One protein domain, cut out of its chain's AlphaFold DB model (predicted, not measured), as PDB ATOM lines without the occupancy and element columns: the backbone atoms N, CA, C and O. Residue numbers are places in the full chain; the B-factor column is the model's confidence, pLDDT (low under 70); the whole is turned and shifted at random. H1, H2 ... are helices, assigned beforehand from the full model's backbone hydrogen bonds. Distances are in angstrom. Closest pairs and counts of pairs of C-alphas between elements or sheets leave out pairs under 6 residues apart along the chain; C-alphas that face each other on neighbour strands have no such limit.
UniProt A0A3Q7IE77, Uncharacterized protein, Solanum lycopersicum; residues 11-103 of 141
ATOM      1  N   ALA A  11     304.888 252.937 220.672       81.81
ATOM      2  CA  ALA A  11     306.170 252.483 221.211       81.81
ATOM      3  C   ALA A  11     306.836 251.427 220.312       81.81
ATOM      4  O   ALA A  11     308.028 251.519 220.029       81.81
ATOM      5  N   LYS A  12     306.058 250.468 219.788       86.25
ATOM      6  CA  LYS A  12     306.572 249.448 218.865       86.25
ATOM      7  C   LYS A  12     307.056 250.061 217.550       86.25
ATOM      8  O   LYS A  12     308.132 249.705 217.086       86.25
ATOM      9  N   LEU A  13     306.302 251.004 216.981       84.19
ATOM     10  CA  LEU A  13     306.719 251.724 215.771       84.19
ATOM     11  C   LEU A  13     308.014 252.513 215.988       84.19
ATOM     12  O   LEU A  13     308.857 252.557 215.099       84.19
ATOM     13  N   MET A  14     308.178 253.128 217.160       82.75
ATOM     14  CA  MET A  14     309.383 253.893 217.482       82.75
ATOM     15  C   MET A  14     310.598 252.988 217.660       82.75
ATOM     16  O   MET A  14     311.652 253.296 217.113       82.75
ATOM     17  N   ASN A  15     310.436 251.846 218.333       85.00
ATOM     18  CA  ASN A  15     311.506 250.864 218.491       85.00
ATOM     19  C   ASN A  15     311.967 250.282 217.142       85.00
ATOM     20  O   ASN A  15     313.158 250.164 216.893       85.00
ATOM     21  N   GLU A  16     311.032 249.981 216.236       87.06
ATOM     22  CA  GLU A  16     311.347 249.501 214.878       87.06
ATOM     23  C   GLU A  16     312.070 250.551 214.013       87.06
ATOM     24  O   GLU A  16     312.718 250.204 213.029       87.06
ATOM     25  N   GLN A  17     311.928 251.836 214.339       83.25
ATOM     26  CA  GLN A  17     312.473 252.959 213.569       83.25
ATOM     27  C   GLN A  17     313.700 253.599 214.218       83.25
ATOM     28  O   GLN A  17     314.281 254.522 213.630       83.25
ATOM     29  N   ALA A  18     314.072 253.127 215.409       83.50
ATOM     30  CA  ALA A  18     315.281 253.520 216.100       83.50
ATOM     31  C   ALA A  18     316.492 252.993 215.325       83.50
ATOM     32  O   ALA A  18     316.593 251.807 215.013       83.50
ATOM     33  N   SER A  19     317.418 253.887 214.999       77.81
ATOM     34  CA  SER A  19     318.673 253.546 214.328       77.81
ATOM     35  C   SER A  19     319.824 253.853 215.273       77.81
ATOM     36  O   SER A  19     319.918 254.977 215.764       77.81
ATOM     37  N   ASN A  20     320.694 252.872 215.520       81.31
ATOM     38  CA  ASN A  20     321.849 252.999 216.420       81.31
ATOM     39  C   ASN A  20     321.470 253.422 217.853       81.31
ATOM     40  O   ASN A  20     322.162 254.226 218.470       81.31
ATOM     41  N   GLY A  21     320.332 252.938 218.365       78.62
ATOM     42  CA  GLY A  21     319.833 253.295 219.699       78.62
ATOM     43  C   GLY A  21     319.270 254.718 219.818       78.62
ATOM     44  O   GLY A  21     318.801 255.091 220.888       78.62
ATOM     45  N   MET A  22     319.272 255.506 218.736       76.75
ATOM     46  CA  MET A  22     318.650 256.826 218.728       76.75
ATOM     47  C   MET A  22     317.155 256.717 218.446       76.75
ATOM     48  O   MET A  22     316.735 256.166 217.424       76.75
ATOM     49  N   GLU A  23     316.357 257.280 219.351       76.56
ATOM     50  CA  GLU A  23     314.909 257.350 219.203       76.56
ATOM     51  C   GLU A  23     314.533 258.238 218.000       76.56
ATOM     52  O   GLU A  23     315.120 259.307 217.797       76.56
ATOM     53  N   PRO A  24     313.564 257.825 217.164       78.25
ATOM     54  CA  PRO A  24     313.143 258.622 216.022       78.25
ATOM     55  C   PRO A  24     312.553 259.971 216.456       78.25
ATOM     56  O   PRO A  24     311.719 260.053 217.356       78.25
ATOM     57  N   THR A  25     312.919 261.037 215.737       76.25
ATOM     58  CA  THR A  25     312.396 262.392 215.959       76.25
ATOM     59  C   THR A  25     310.865 262.415 215.956       76.25
ATOM     60  O   THR A  25     310.223 261.708 215.175       76.25
ATOM     61  N   ARG A  26     310.267 263.322 216.742       70.81
ATOM     62  CA  ARG A  26     308.812 263.569 216.763       70.81
ATOM     63  C   ARG A  26     308.201 263.725 215.360       70.81
ATOM     64  O   ARG A  26     307.109 263.226 215.127       70.81
ATOM     65  N   ALA A  27     308.914 264.341 214.415       72.31
ATOM     66  CA  ALA A  27     308.514 264.395 213.007       72.31
ATOM     67  C   ALA A  27     308.304 263.025 212.378       72.31
ATOM     68  O   ALA A  27     307.254 262.754 211.803       72.31
ATOM     69  N   LYS A  28     309.309 262.162 212.512       76.31
ATOM     70  CA  LYS A  28     309.295 260.812 211.969       76.31
ATOM     71  C   LYS A  28     308.169 260.008 212.618       76.31
ATOM     72  O   LYS A  28     307.405 259.361 211.911       76.31
ATOM     73  N   LYS A  29     307.989 260.151 213.937       78.25
ATOM     74  CA  LYS A  29     306.854 259.582 214.681       78.25
ATOM     75  C   LYS A  29     305.503 260.026 214.104       78.25
ATOM     76  O   LYS A  29     304.651 259.175 213.858       78.25
ATOM     77  N   ASN A  30     305.306 261.324 213.879       74.81
ATOM     78  CA  ASN A  30     304.055 261.848 213.326       74.81
ATOM     79  C   ASN A  30     303.811 261.326 211.902       74.81
ATOM     80  O   ASN A  30     302.710 260.894 211.610       74.81
ATOM     81  N   LEU A  31     304.835 261.237 211.052       76.69
ATOM     82  CA  LEU A  31     304.705 260.661 209.703       76.69
ATOM     83  C   LEU A  31     304.330 259.171 209.707       76.69
ATOM     84  O   LEU A  31     303.548 258.715 208.881       76.69
ATOM     85  N   LEU A  32     304.880 258.403 210.649       75.56
ATOM     86  CA  LEU A  32     304.567 256.978 210.814       75.56
ATOM     87  C   LEU A  32     303.132 256.735 211.297       75.56
ATOM     88  O   LEU A  32     302.554 255.680 211.023       75.56
ATOM     89  N   THR A  33     302.584 257.682 212.057       74.94
ATOM     90  CA  THR A  33     301.263 257.559 212.684       74.94
ATOM     91  C   THR A  33     300.172 258.203 211.829       74.94
ATOM     92  O   THR A  33     299.146 257.575 211.568       74.94
ATOM     93  N   ASP A  34     300.409 259.389 211.290       72.19
ATOM     94  CA  ASP A  34     299.443 260.137 210.495       72.19
ATOM     95  C   ASP A  34     299.591 259.795 209.004       72.19
ATOM     96  O   ASP A  34     300.345 260.404 208.252       72.19
ATOM     97  N   LYS A  35     298.855 258.766 208.569       68.19
ATOM     98  CA  LYS A  35     299.014 258.159 207.232       68.19
ATOM     99  C   LYS A  35     298.267 258.863 206.100       68.19
ATOM    100  O   LYS A  35     298.363 258.420 204.958       68.19
ATOM    101  N   LYS A  36     297.460 259.884 206.392       68.94
ATOM    102  CA  LYS A  36     296.554 260.495 205.411       68.94
ATOM    103  C   LYS A  36     296.757 262.002 205.344       68.94
ATOM    104  O   LYS A  36     296.753 262.673 206.369       68.94
ATOM    105  N   HIS A  37     296.879 262.499 204.118       68.12
ATOM    106  CA  HIS A  37     296.785 263.909 203.776       68.12
ATOM    107  C   HIS A  37     295.386 264.442 204.114       68.12
ATOM    108  O   HIS A  37     294.418 263.673 204.122       68.12
ATOM    109  N   VAL A  38     295.242 265.764 204.249       72.56
ATOM    110  CA  VAL A  38     293.922 266.421 204.389       72.56
ATOM    111  C   VAL A  38     292.942 266.052 203.258       72.56
ATOM    112  O   VAL A  38     291.733 266.023 203.454       72.56
ATOM    113  N   ASN A  39     293.470 265.642 202.099       73.19
ATOM    114  CA  ASN A  39     292.704 265.231 200.914       73.19
ATOM    115  C   ASN A  39     292.333 263.733 200.922       73.19
ATOM    116  O   ASN A  39     291.903 263.192 199.907       73.19
ATOM    117  N   GLY A  40     292.589 263.018 202.021       70.00
ATOM    118  CA  GLY A  40     292.305 261.588 202.172       70.00
ATOM    119  C   GLY A  40     293.285 260.643 201.466       70.00
ATOM    120  O   GLY A  40     293.249 259.438 201.728       70.00
ATOM    121  N   ARG A  41     294.184 261.159 200.615       76.56
ATOM    122  CA  ARG A  41     295.260 260.381 199.979       76.56
ATOM    123  C   ARG A  41     296.371 260.037 200.980       76.56
ATOM    124  O   ARG A  41     296.565 260.787 201.937       76.56
ATOM    125  N   PRO A  42     297.110 258.931 200.785       76.00
ATOM    126  CA  PRO A  42     298.303 258.648 201.575       76.00
ATOM    127  C   PRO A  42     299.326 259.783 201.466       76.00
ATOM    128  O   PRO A  42     299.476 260.357 200.389       76.00
ATOM    129  N   VAL A  43     300.019 260.089 202.564       74.56
ATOM    130  CA  VAL A  43     301.147 261.034 202.539       74.56
ATOM    131  C   VAL A  43     302.278 260.410 201.721       74.56
ATOM    132  O   VAL A  43     302.702 259.286 201.991       74.56
ATOM    133  N   ASP A  44     302.737 261.118 200.697       79.56
ATOM    134  CA  ASP A  44     303.816 260.690 199.820       79.56
ATOM    135  C   ASP A  44     305.195 260.930 200.455       79.56
ATOM    136  O   ASP A  44     305.384 261.769 201.337       79.56
ATOM    137  N   ASN A  45     306.195 260.175 199.991       74.62
ATOM    138  CA  ASN A  45     307.553 260.245 200.538       74.62
ATOM    139  C   ASN A  45     308.230 261.609 200.328       74.62
ATOM    140  O   ASN A  45     309.150 261.932 201.080       74.62
ATOM    141  N   VAL A  46     307.827 262.384 199.313       77.44
ATOM    142  CA  VAL A  46     308.397 263.714 199.052       77.44
ATOM    143  C   VAL A  46     307.870 264.694 200.093       77.44
ATOM    144  O   VAL A  46     308.663 265.246 200.852       77.44
ATOM    145  N   SER A  47     306.547 264.779 200.245       75.38
ATOM    146  CA  SER A  47     305.927 265.624 201.269       75.38
ATOM    147  C   SER A  47     306.386 265.254 202.688       75.38
ATOM    148  O   SER A  47     306.702 266.125 203.500       75.38
ATOM    149  N   ALA A  48     306.559 263.958 202.972       73.00
ATOM    150  CA  ALA A  48     307.113 263.492 204.242       73.00
ATOM    151  C   ALA A  48     308.537 264.018 204.517       73.00
ATOM    152  O   ALA A  48     308.848 264.417 205.643       73.00
ATOM    153  N   LYS A  49     309.414 264.034 203.505       74.94
ATOM    154  CA  LYS A  49     310.776 264.581 203.631       74.94
ATOM    155  C   LYS A  49     310.754 266.093 203.818       74.94
ATOM    156  O   LYS A  49     311.464 266.597 204.689       74.94
ATOM    157  N   ASP A  50     309.907 266.793 203.075       77.56
ATOM    158  CA  ASP A  50     309.762 268.245 203.181       77.56
ATOM    159  C   ASP A  50     309.285 268.660 204.577       77.56
ATOM    160  O   ASP A  50     309.818 269.606 205.156       77.56
ATOM    161  N   MET A  51     308.376 267.891 205.186       75.56
ATOM    162  CA  MET A  51     307.935 268.112 206.567       75.56
ATOM    163  C   MET A  51     309.072 267.969 207.586       75.56
ATOM    164  O   MET A  51     309.175 268.770 208.520       75.56
ATOM    165  N   ILE A  52     309.930 266.953 207.430       73.81
ATOM    166  CA  ILE A  52     311.093 266.751 208.310       73.81
ATOM    167  C   ILE A  52     312.066 267.923 208.157       73.81
ATOM    168  O   ILE A  52     312.498 268.492 209.161       73.81
ATOM    169  N   ASN A  53     312.364 268.311 206.916       75.12
ATOM    170  CA  ASN A  53     313.295 269.393 206.607       75.12
ATOM    171  C   ASN A  53     312.791 270.741 207.135       75.12
ATOM    172  O   ASN A  53     313.513 271.419 207.863       75.12
ATOM    173  N   GLN A  54     311.534 271.103 206.864       73.81
ATOM    174  CA  GLN A  54     310.936 272.330 207.393       73.81
ATOM    175  C   GLN A  54     310.887 272.333 208.924       73.81
ATOM    176  O   GLN A  54     311.112 273.374 209.541       73.81
ATOM    177  N   GLN A  55     310.641 271.190 209.576       72.19
ATOM    178  CA  GLN A  55     310.712 271.139 211.036       72.19
ATOM    179  C   GLN A  55     312.140 271.370 211.553       72.19
ATOM    180  O   GLN A  55     312.308 272.057 212.563       72.19
ATOM    181  N   MET A  56     313.162 270.822 210.889       68.50
ATOM    182  CA  MET A  56     314.556 271.087 211.258       68.50
ATOM    183  C   MET A  56     314.921 272.566 211.082       68.50
ATOM    184  O   MET A  56     315.553 273.137 211.969       68.50
ATOM    185  N   ILE A  57     314.465 273.200 209.997       69.62
ATOM    186  CA  ILE A  57     314.672 274.632 209.736       69.62
ATOM    187  C   ILE A  57     313.982 275.486 210.810       69.62
ATOM    188  O   ILE A  57     314.612 276.352 211.413       69.62
ATOM    189  N   ASN A  58     312.723 275.189 211.139       65.62
ATOM    190  CA  ASN A  58     311.967 275.933 212.153       65.62
ATOM    191  C   ASN A  58     312.555 275.813 213.567       65.62
ATOM    192  O   ASN A  58     312.410 276.734 214.365       65.62
ATOM    193  N   ARG A  59     313.247 274.711 213.888       60.91
ATOM    194  CA  ARG A  59     314.002 274.586 215.148       60.91
ATOM    195  C   ARG A  59     315.246 275.478 215.192       60.91
ATOM    196  O   ARG A  59     315.721 275.773 216.281       60.91
ATOM    197  N   LYS A  60     315.793 275.863 214.037       55.53
ATOM    198  CA  LYS A  60     317.014 276.670 213.920       55.53
ATOM    199  C   LYS A  60     316.729 278.182 213.955       55.53
ATOM    200  O   LYS A  60     317.630 278.935 214.295       55.53
ATOM    201  N   GLY A  61     315.511 278.616 213.610       51.59
ATOM    202  CA  GLY A  61     315.176 280.026 213.356       51.59
ATOM    203  C   GLY A  61     314.208 280.708 214.333       51.59
ATOM    204  O   GLY A  61     313.632 281.726 213.964       51.59
ATOM    205  N   SER A  62     313.958 280.178 215.536       52.12
ATOM    206  CA  SER A  62     312.973 280.787 216.448       52.12
ATOM    207  C   SER A  62     313.520 282.040 217.146       52.12
ATOM    208  O   SER A  62     314.030 281.955 218.263       52.12
ATOM    209  N   ILE A  63     313.395 283.196 216.495       46.56
ATOM    210  CA  ILE A  63     313.465 284.504 217.166       46.56
ATOM    211  C   ILE A  63     312.223 285.348 216.820       46.56
ATOM    212  O   ILE A  63     311.662 285.962 217.716       46.56
ATOM    213  N   ASP A  64     311.673 285.230 215.603       48.12
ATOM    214  CA  ASP A  64     310.511 286.025 215.168       48.12
ATOM    215  C   ASP A  64     309.286 285.154 214.846       48.12
ATOM    216  O   ASP A  64     308.952 284.910 213.685       48.12
ATOM    217  N   GLN A  65     308.594 284.645 215.873       52.81
ATOM    218  CA  GLN A  65     307.241 284.111 215.678       52.81
ATOM    219  C   GLN A  65     306.193 285.177 216.014       52.81
ATOM    220  O   GLN A  65     306.289 285.805 217.065       52.81
ATOM    221  N   PRO A  66     305.163 285.365 215.165       52.22
ATOM    222  CA  PRO A  66     304.089 286.309 215.451       52.22
ATOM    223  C   PRO A  66     303.362 285.907 216.741       52.22
ATOM    224  O   PRO A  66     303.073 284.723 216.941       52.22
ATOM    225  N   LEU A  67     303.030 286.896 217.585       54.03
ATOM    226  CA  LEU A  67     302.444 286.717 218.928       54.03
ATOM    227  C   LEU A  67     301.196 285.810 218.969       54.03
ATOM    228  O   LEU A  67     300.906 285.215 220.002       54.03
ATOM    229  N   ASN A  68     300.487 285.648 217.848       55.66
ATOM    230  CA  ASN A  68     299.262 284.849 217.739       55.66
ATOM    231  C   ASN A  68     299.449 283.458 217.105       55.66
ATOM    232  O   ASN A  68     298.479 282.822 216.674       55.66
ATOM    233  N   ARG A  69     300.681 282.938 217.022       55.88
ATOM    234  CA  ARG A  69     300.912 281.601 216.467       55.88
ATOM    235  C   ARG A  69     300.516 280.513 217.463       55.88
ATOM    236  O   ARG A  69     301.258 280.141 218.366       55.88
ATOM    237  N   VAL A  70     299.340 279.941 217.249       57.91
ATOM    238  CA  VAL A  70     298.830 278.842 218.064       57.91
ATOM    239  C   VAL A  70     299.484 277.519 217.643       57.91
ATOM    240  O   VAL A  70     299.459 277.163 216.469       57.91
ATOM    241  N   ALA A  71     300.047 276.760 218.591       56.69
ATOM    242  CA  ALA A  71     300.855 275.559 218.320       56.69
ATOM    243  C   ALA A  71     300.165 274.465 217.472       56.69
ATOM    244  O   ALA A  71     300.856 273.653 216.861       56.69
ATOM    245  N   TRP A  72     298.831 274.457 217.416       63.72
ATOM    246  CA  TRP A  72     298.009 273.492 216.673       63.72
ATOM    247  C   TRP A  72     297.449 274.027 215.337       63.72
ATOM    248  O   TRP A  72     296.739 273.305 214.633       63.72
ATOM    249  N   LYS A  73     297.755 275.283 214.970       63.03
ATOM    250  CA  LYS A  73     297.260 275.952 213.758       63.03
ATOM    251  C   LYS A  73     298.432 276.500 212.936       63.03
ATOM    252  O   LYS A  73     299.332 277.133 213.478       63.03
ATOM    253  N   HIS A  74     298.409 276.289 211.619       72.06
ATOM    254  CA  HIS A  74     299.431 276.805 210.691       72.06
ATOM    255  C   HIS A  74     300.869 276.326 211.001       72.06
ATOM    256  O   HIS A  74     301.850 277.052 210.814       72.06
ATOM    257  N   ASP A  75     301.024 275.098 211.502       75.88
ATOM    258  CA  ASP A  75     302.318 274.417 211.527       75.88
ATOM    259  C   ASP A  75     302.606 273.668 210.225       75.88
ATOM    260  O   ASP A  75     301.730 273.481 209.383       75.88
ATOM    261  N   VAL A  76     303.868 273.268 210.057       77.56
ATOM    262  CA  VAL A  76     304.338 272.475 208.908       77.56
ATOM    263  C   VAL A  76     303.453 271.245 208.703       77.56
ATOM    264  O   VAL A  76     303.115 270.886 207.582       77.56
ATOM    265  N   TYR A  77     303.018 270.625 209.802       76.75
ATOM    266  CA  TYR A  77     302.115 269.482 209.760       76.75
ATOM    267  C   TYR A  77     300.720 269.853 209.269       76.75
ATOM    268  O   TYR A  77     300.130 269.076 208.531       76.75
ATOM    269  N   SER A  78     300.197 271.022 209.631       77.31
ATOM    270  CA  SER A  78     298.864 271.472 209.231       77.31
ATOM    271  C   SER A  78     298.730 271.674 207.727       77.31
ATOM    272  O   SER A  78     297.640 271.491 207.195       77.31
ATOM    273  N   GLN A  79     299.823 271.993 207.030       78.12
ATOM    274  CA  GLN A  79     299.815 272.135 205.572       78.12
ATOM    275  C   GLN A  79     299.550 270.801 204.859       78.12
ATOM    276  O   GLN A  79     298.866 270.773 203.843       78.12
ATOM    277  N   VAL A  80     300.056 269.696 205.414       75.50
ATOM    278  CA  VAL A  80     300.005 268.367 204.779       75.50
ATOM    279  C   VAL A  80     298.892 267.499 205.377       75.50
ATOM    280  O   VAL A  80     298.111 266.856 204.677       75.50
ATOM    281  N   LEU A  81     298.780 267.490 206.702       77.44
ATOM    282  CA  LEU A  81     297.849 266.651 207.461       77.44
ATOM    283  C   LEU A  81     296.548 267.380 207.830       77.44
ATOM    284  O   LEU A  81     295.617 266.750 208.327       77.44
ATOM    285  N   GLY A  82     296.475 268.691 207.595       79.06
ATOM    286  CA  GLY A  82     295.388 269.538 208.079       79.06
ATOM    287  C   GLY A  82     295.567 269.963 209.541       79.06
ATOM    288  O   GLY A  82     296.389 269.420 210.290       79.06
ATOM    289  N   ASN A  83     294.797 270.969 209.953       80.31
ATOM    290  CA  ASN A  83     294.837 271.489 211.320       80.31
ATOM    291  C   ASN A  83     294.409 270.419 212.335       80.31
ATOM    292  O   ASN A  83     293.519 269.607 212.064       80.31
ATOM    293  N   GLU A  84     295.012 270.441 213.527       78.19
ATOM    294  CA  GLU A  84     294.565 269.564 214.612       78.19
ATOM    295  C   GLU A  84     293.166 269.972 215.097       78.19
ATOM    296  O   GLU A  84     292.764 271.135 215.024       78.19
ATOM    297  N   ARG A  85     292.409 268.991 215.595       76.25
ATOM    298  CA  ARG A  85     291.108 269.233 216.228       76.25
ATOM    299  C   ARG A  85     291.302 269.726 217.660       76.25
ATOM    300  O   ARG A  85     292.258 269.341 218.326       76.25
ATOM    301  N   ASN A  86     290.349 270.507 218.162       72.69
ATOM    302  CA  ASN A  86     290.341 270.937 219.560       72.69
ATOM    303  C   ASN A  86     290.444 269.726 220.500       72.69
ATOM    304  O   ASN A  86     289.692 268.763 220.358       72.69
ATOM    305  N   GLY A  87     291.383 269.781 221.448       71.12
ATOM    306  CA  GLY A  87     291.624 268.685 222.389       71.12
ATOM    307  C   GLY A  87     292.294 267.453 221.775       71.12
ATOM    308  O   GLY A  87     292.396 266.432 222.442       71.12
ATOM    309  N   TYR A  88     292.771 267.509 220.534       76.69
ATOM    310  CA  TYR A  88     293.547 266.432 219.927       76.69
ATOM    311  C   TYR A  88     294.954 266.922 219.613       76.69
ATOM    312  O   TYR A  88     295.116 267.947 218.961       76.69
ATOM    313  N   VAL A  89     295.967 266.166 220.037       75.31
ATOM    314  CA  VAL A  89     297.375 266.471 219.759       75.31
ATOM    315  C   VAL A  89     298.003 265.310 218.995       75.31
ATOM    316  O   VAL A  89     297.968 264.160 219.454       75.31
ATOM    317  N   ARG A  90     298.624 265.581 217.839       75.44
ATOM    318  CA  ARG A  90     299.281 264.533 217.040       75.44
ATOM    319  C   ARG A  90     300.364 263.810 217.833       75.44
ATOM    320  O   ARG A  90     301.177 264.413 218.543       75.44
ATOM    321  N   GLY A  91     300.355 262.483 217.712       71.69
ATOM    322  CA  GLY A  91     301.275 261.581 218.407       71.69
ATOM    323  C   GLY A  91     301.038 261.424 219.919       71.69
ATOM    324  O   GLY A  91     301.776 260.653 220.542       71.69
ATOM    325  N   LEU A  92     300.049 262.125 220.490       71.62
ATOM    326  CA  LEU A  92     299.651 262.083 221.906       71.62
ATOM    327  C   LEU A  92     298.192 261.625 222.085       71.62
ATOM    328  O   LEU A  92     297.895 260.919 223.041       71.62
ATOM    329  N   GLY A  93     297.309 261.945 221.134       71.38
ATOM    330  CA  GLY A  93     295.901 261.549 221.154       71.38
ATOM    331  C   GLY A  93     294.994 262.635 221.730       71.38
ATOM    332  O   GLY A  93     295.274 263.825 221.593       71.38
ATOM    333  N   ILE A  94     293.877 262.220 222.332       73.50
ATOM    334  CA  ILE A  94     292.920 263.139 222.956       73.50
ATOM    335  C   ILE A  94     293.543 263.668 224.249       73.50
ATOM    336  O   ILE A  94     293.727 262.927 225.211       73.50
ATOM    337  N   ALA A  95     293.881 264.950 224.251       68.69
ATOM    338  CA  ALA A  95     294.213 265.704 225.444       68.69
ATOM    339  C   ALA A  95     292.924 266.285 226.056       68.69
ATOM    340  O   ALA A  95     291.909 266.413 225.360       68.69
ATOM    341  N   PRO A  96     292.939 266.681 227.340       65.31
ATOM    342  CA  PRO A  96     291.865 267.483 227.908       65.31
ATOM    343  C   PRO A  96     291.574 268.658 226.973       65.31
ATOM    344  O   PRO A  96     292.466 269.439 226.637       65.31
ATOM    345  N   THR A  97     290.338 268.741 226.480       61.69
ATOM    346  CA  THR A  97     289.980 269.837 225.584       61.69
ATOM    347  C   THR A  97     290.044 271.117 226.411       61.69
ATOM    348  O   THR A  97     289.440 271.151 227.483       61.69
ATOM    349  N   PRO A  98     290.753 272.170 225.970       55.34
ATOM    350  CA  PRO A  98     290.898 273.376 226.775       55.34
ATOM    351  C   PRO A  98     289.552 273.999 227.174       55.34
ATOM    352  O   PRO A  98     289.494 274.614 228.225       55.34
ATOM    353  N   SER A  99     288.463 273.769 226.429       58.38
ATOM    354  CA  SER A  99     287.098 274.185 226.799       58.38
ATOM    355  C   SER A  99     286.512 273.484 228.037       58.38
ATOM    356  O   SER A  99     285.513 273.937 228.582       58.38
ATOM    357  N   VAL A 100     287.078 272.342 228.442       55.12
ATOM    358  CA  VAL A 100     286.663 271.567 229.626       55.12
ATOM    359  C   VAL A 100     287.374 272.071 230.887       55.12
ATOM    360  O   VAL A 100     286.805 272.020 231.969       55.12
ATOM    361  N   LEU A 101     288.604 272.579 230.748       55.97
ATOM    362  CA  LEU A 101     289.391 273.170 231.842       55.97
ATOM    363  C   LEU A 101     289.175 274.683 231.974       55.97
ATOM    364  O   LEU A 101     289.195 275.229 233.071       55.97
ATOM    365  N   CYS A 102     288.961 275.357 230.851       56.69
ATOM    366  CA  CYS A 102     288.585 276.753 230.751       56.69
ATOM    367  C   CYS A 102     287.155 276.739 230.214       56.69
ATOM    368  O   CYS A 102     286.962 276.538 229.014       56.69
ATOM    369  N   GLY A 103     286.171 276.811 231.121       49.41
ATOM    370  CA  GLY A 103     284.746 276.741 230.786       49.41
ATOM    371  C   GLY A 103     284.414 277.613 229.580       49.41
ATOM    372  O   GLY A 103     285.090 278.617 229.374       49.41
TER     373      GLY A 103
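This is residues 11 to 103 of the 141 residues of an uncharacterized protein of Solanum lycopersicum (UniProt A0A3Q7IE77). What is the picture? Short helices H2 and H4 pack along the longest, H3, with H1 beyond H2 and a loop-rich tail ending near small H5. What makes it? The 93 printed residues include five named helices, H1 to H5 in order, and no named strand: all helix, with under half in named elements. It is only just compact, close to loose: radius of gyration 14.7 A over the C-alphas, spans 45 by 31 by 30 A.

What touches the longest helix? H3, residues 45 to 60, forms helical hairpins with H2, residues 26 to 33, and H4, residues 76 to 81, each at a shallow tilt of 24 degrees, opposite ways. The closest C-alphas are Ala 27 and Ile 52, 5.9 A, for H2, which H3 touches with residues 48 to 55 alone, and Met 51 and Val 76, 6.1 A, for H4. What lies farther out? H1, residues 11 to 17, only just touches H2, with 3 pairs of C-alphas within 8 A, closest Met 14 and Lys 29, 6.8 A, about perpendicular at 75 degrees. H5, residues 98 to 101, touches no helix. How are the backbones? Every O i to N i+4 pair is within hydrogen-bond range in H1, H2 and H3; H4 has 1 of 2, and H5 is too short for one.

Where is H3? It spans 23.2 A from C-alpha 45 at (307.553, 260.245, 200.538). Where does H5 end? At C-alpha 101, (289.391, 273.170, 231.842).

Which links are long? H2 to H3, H3 to H4 and H4 to H5; residues 59 to 70 stand free, and the printed part has no cut. Where is pLDDT under 70? At residues 35 to 37, 56 to 73 and 95 to 103.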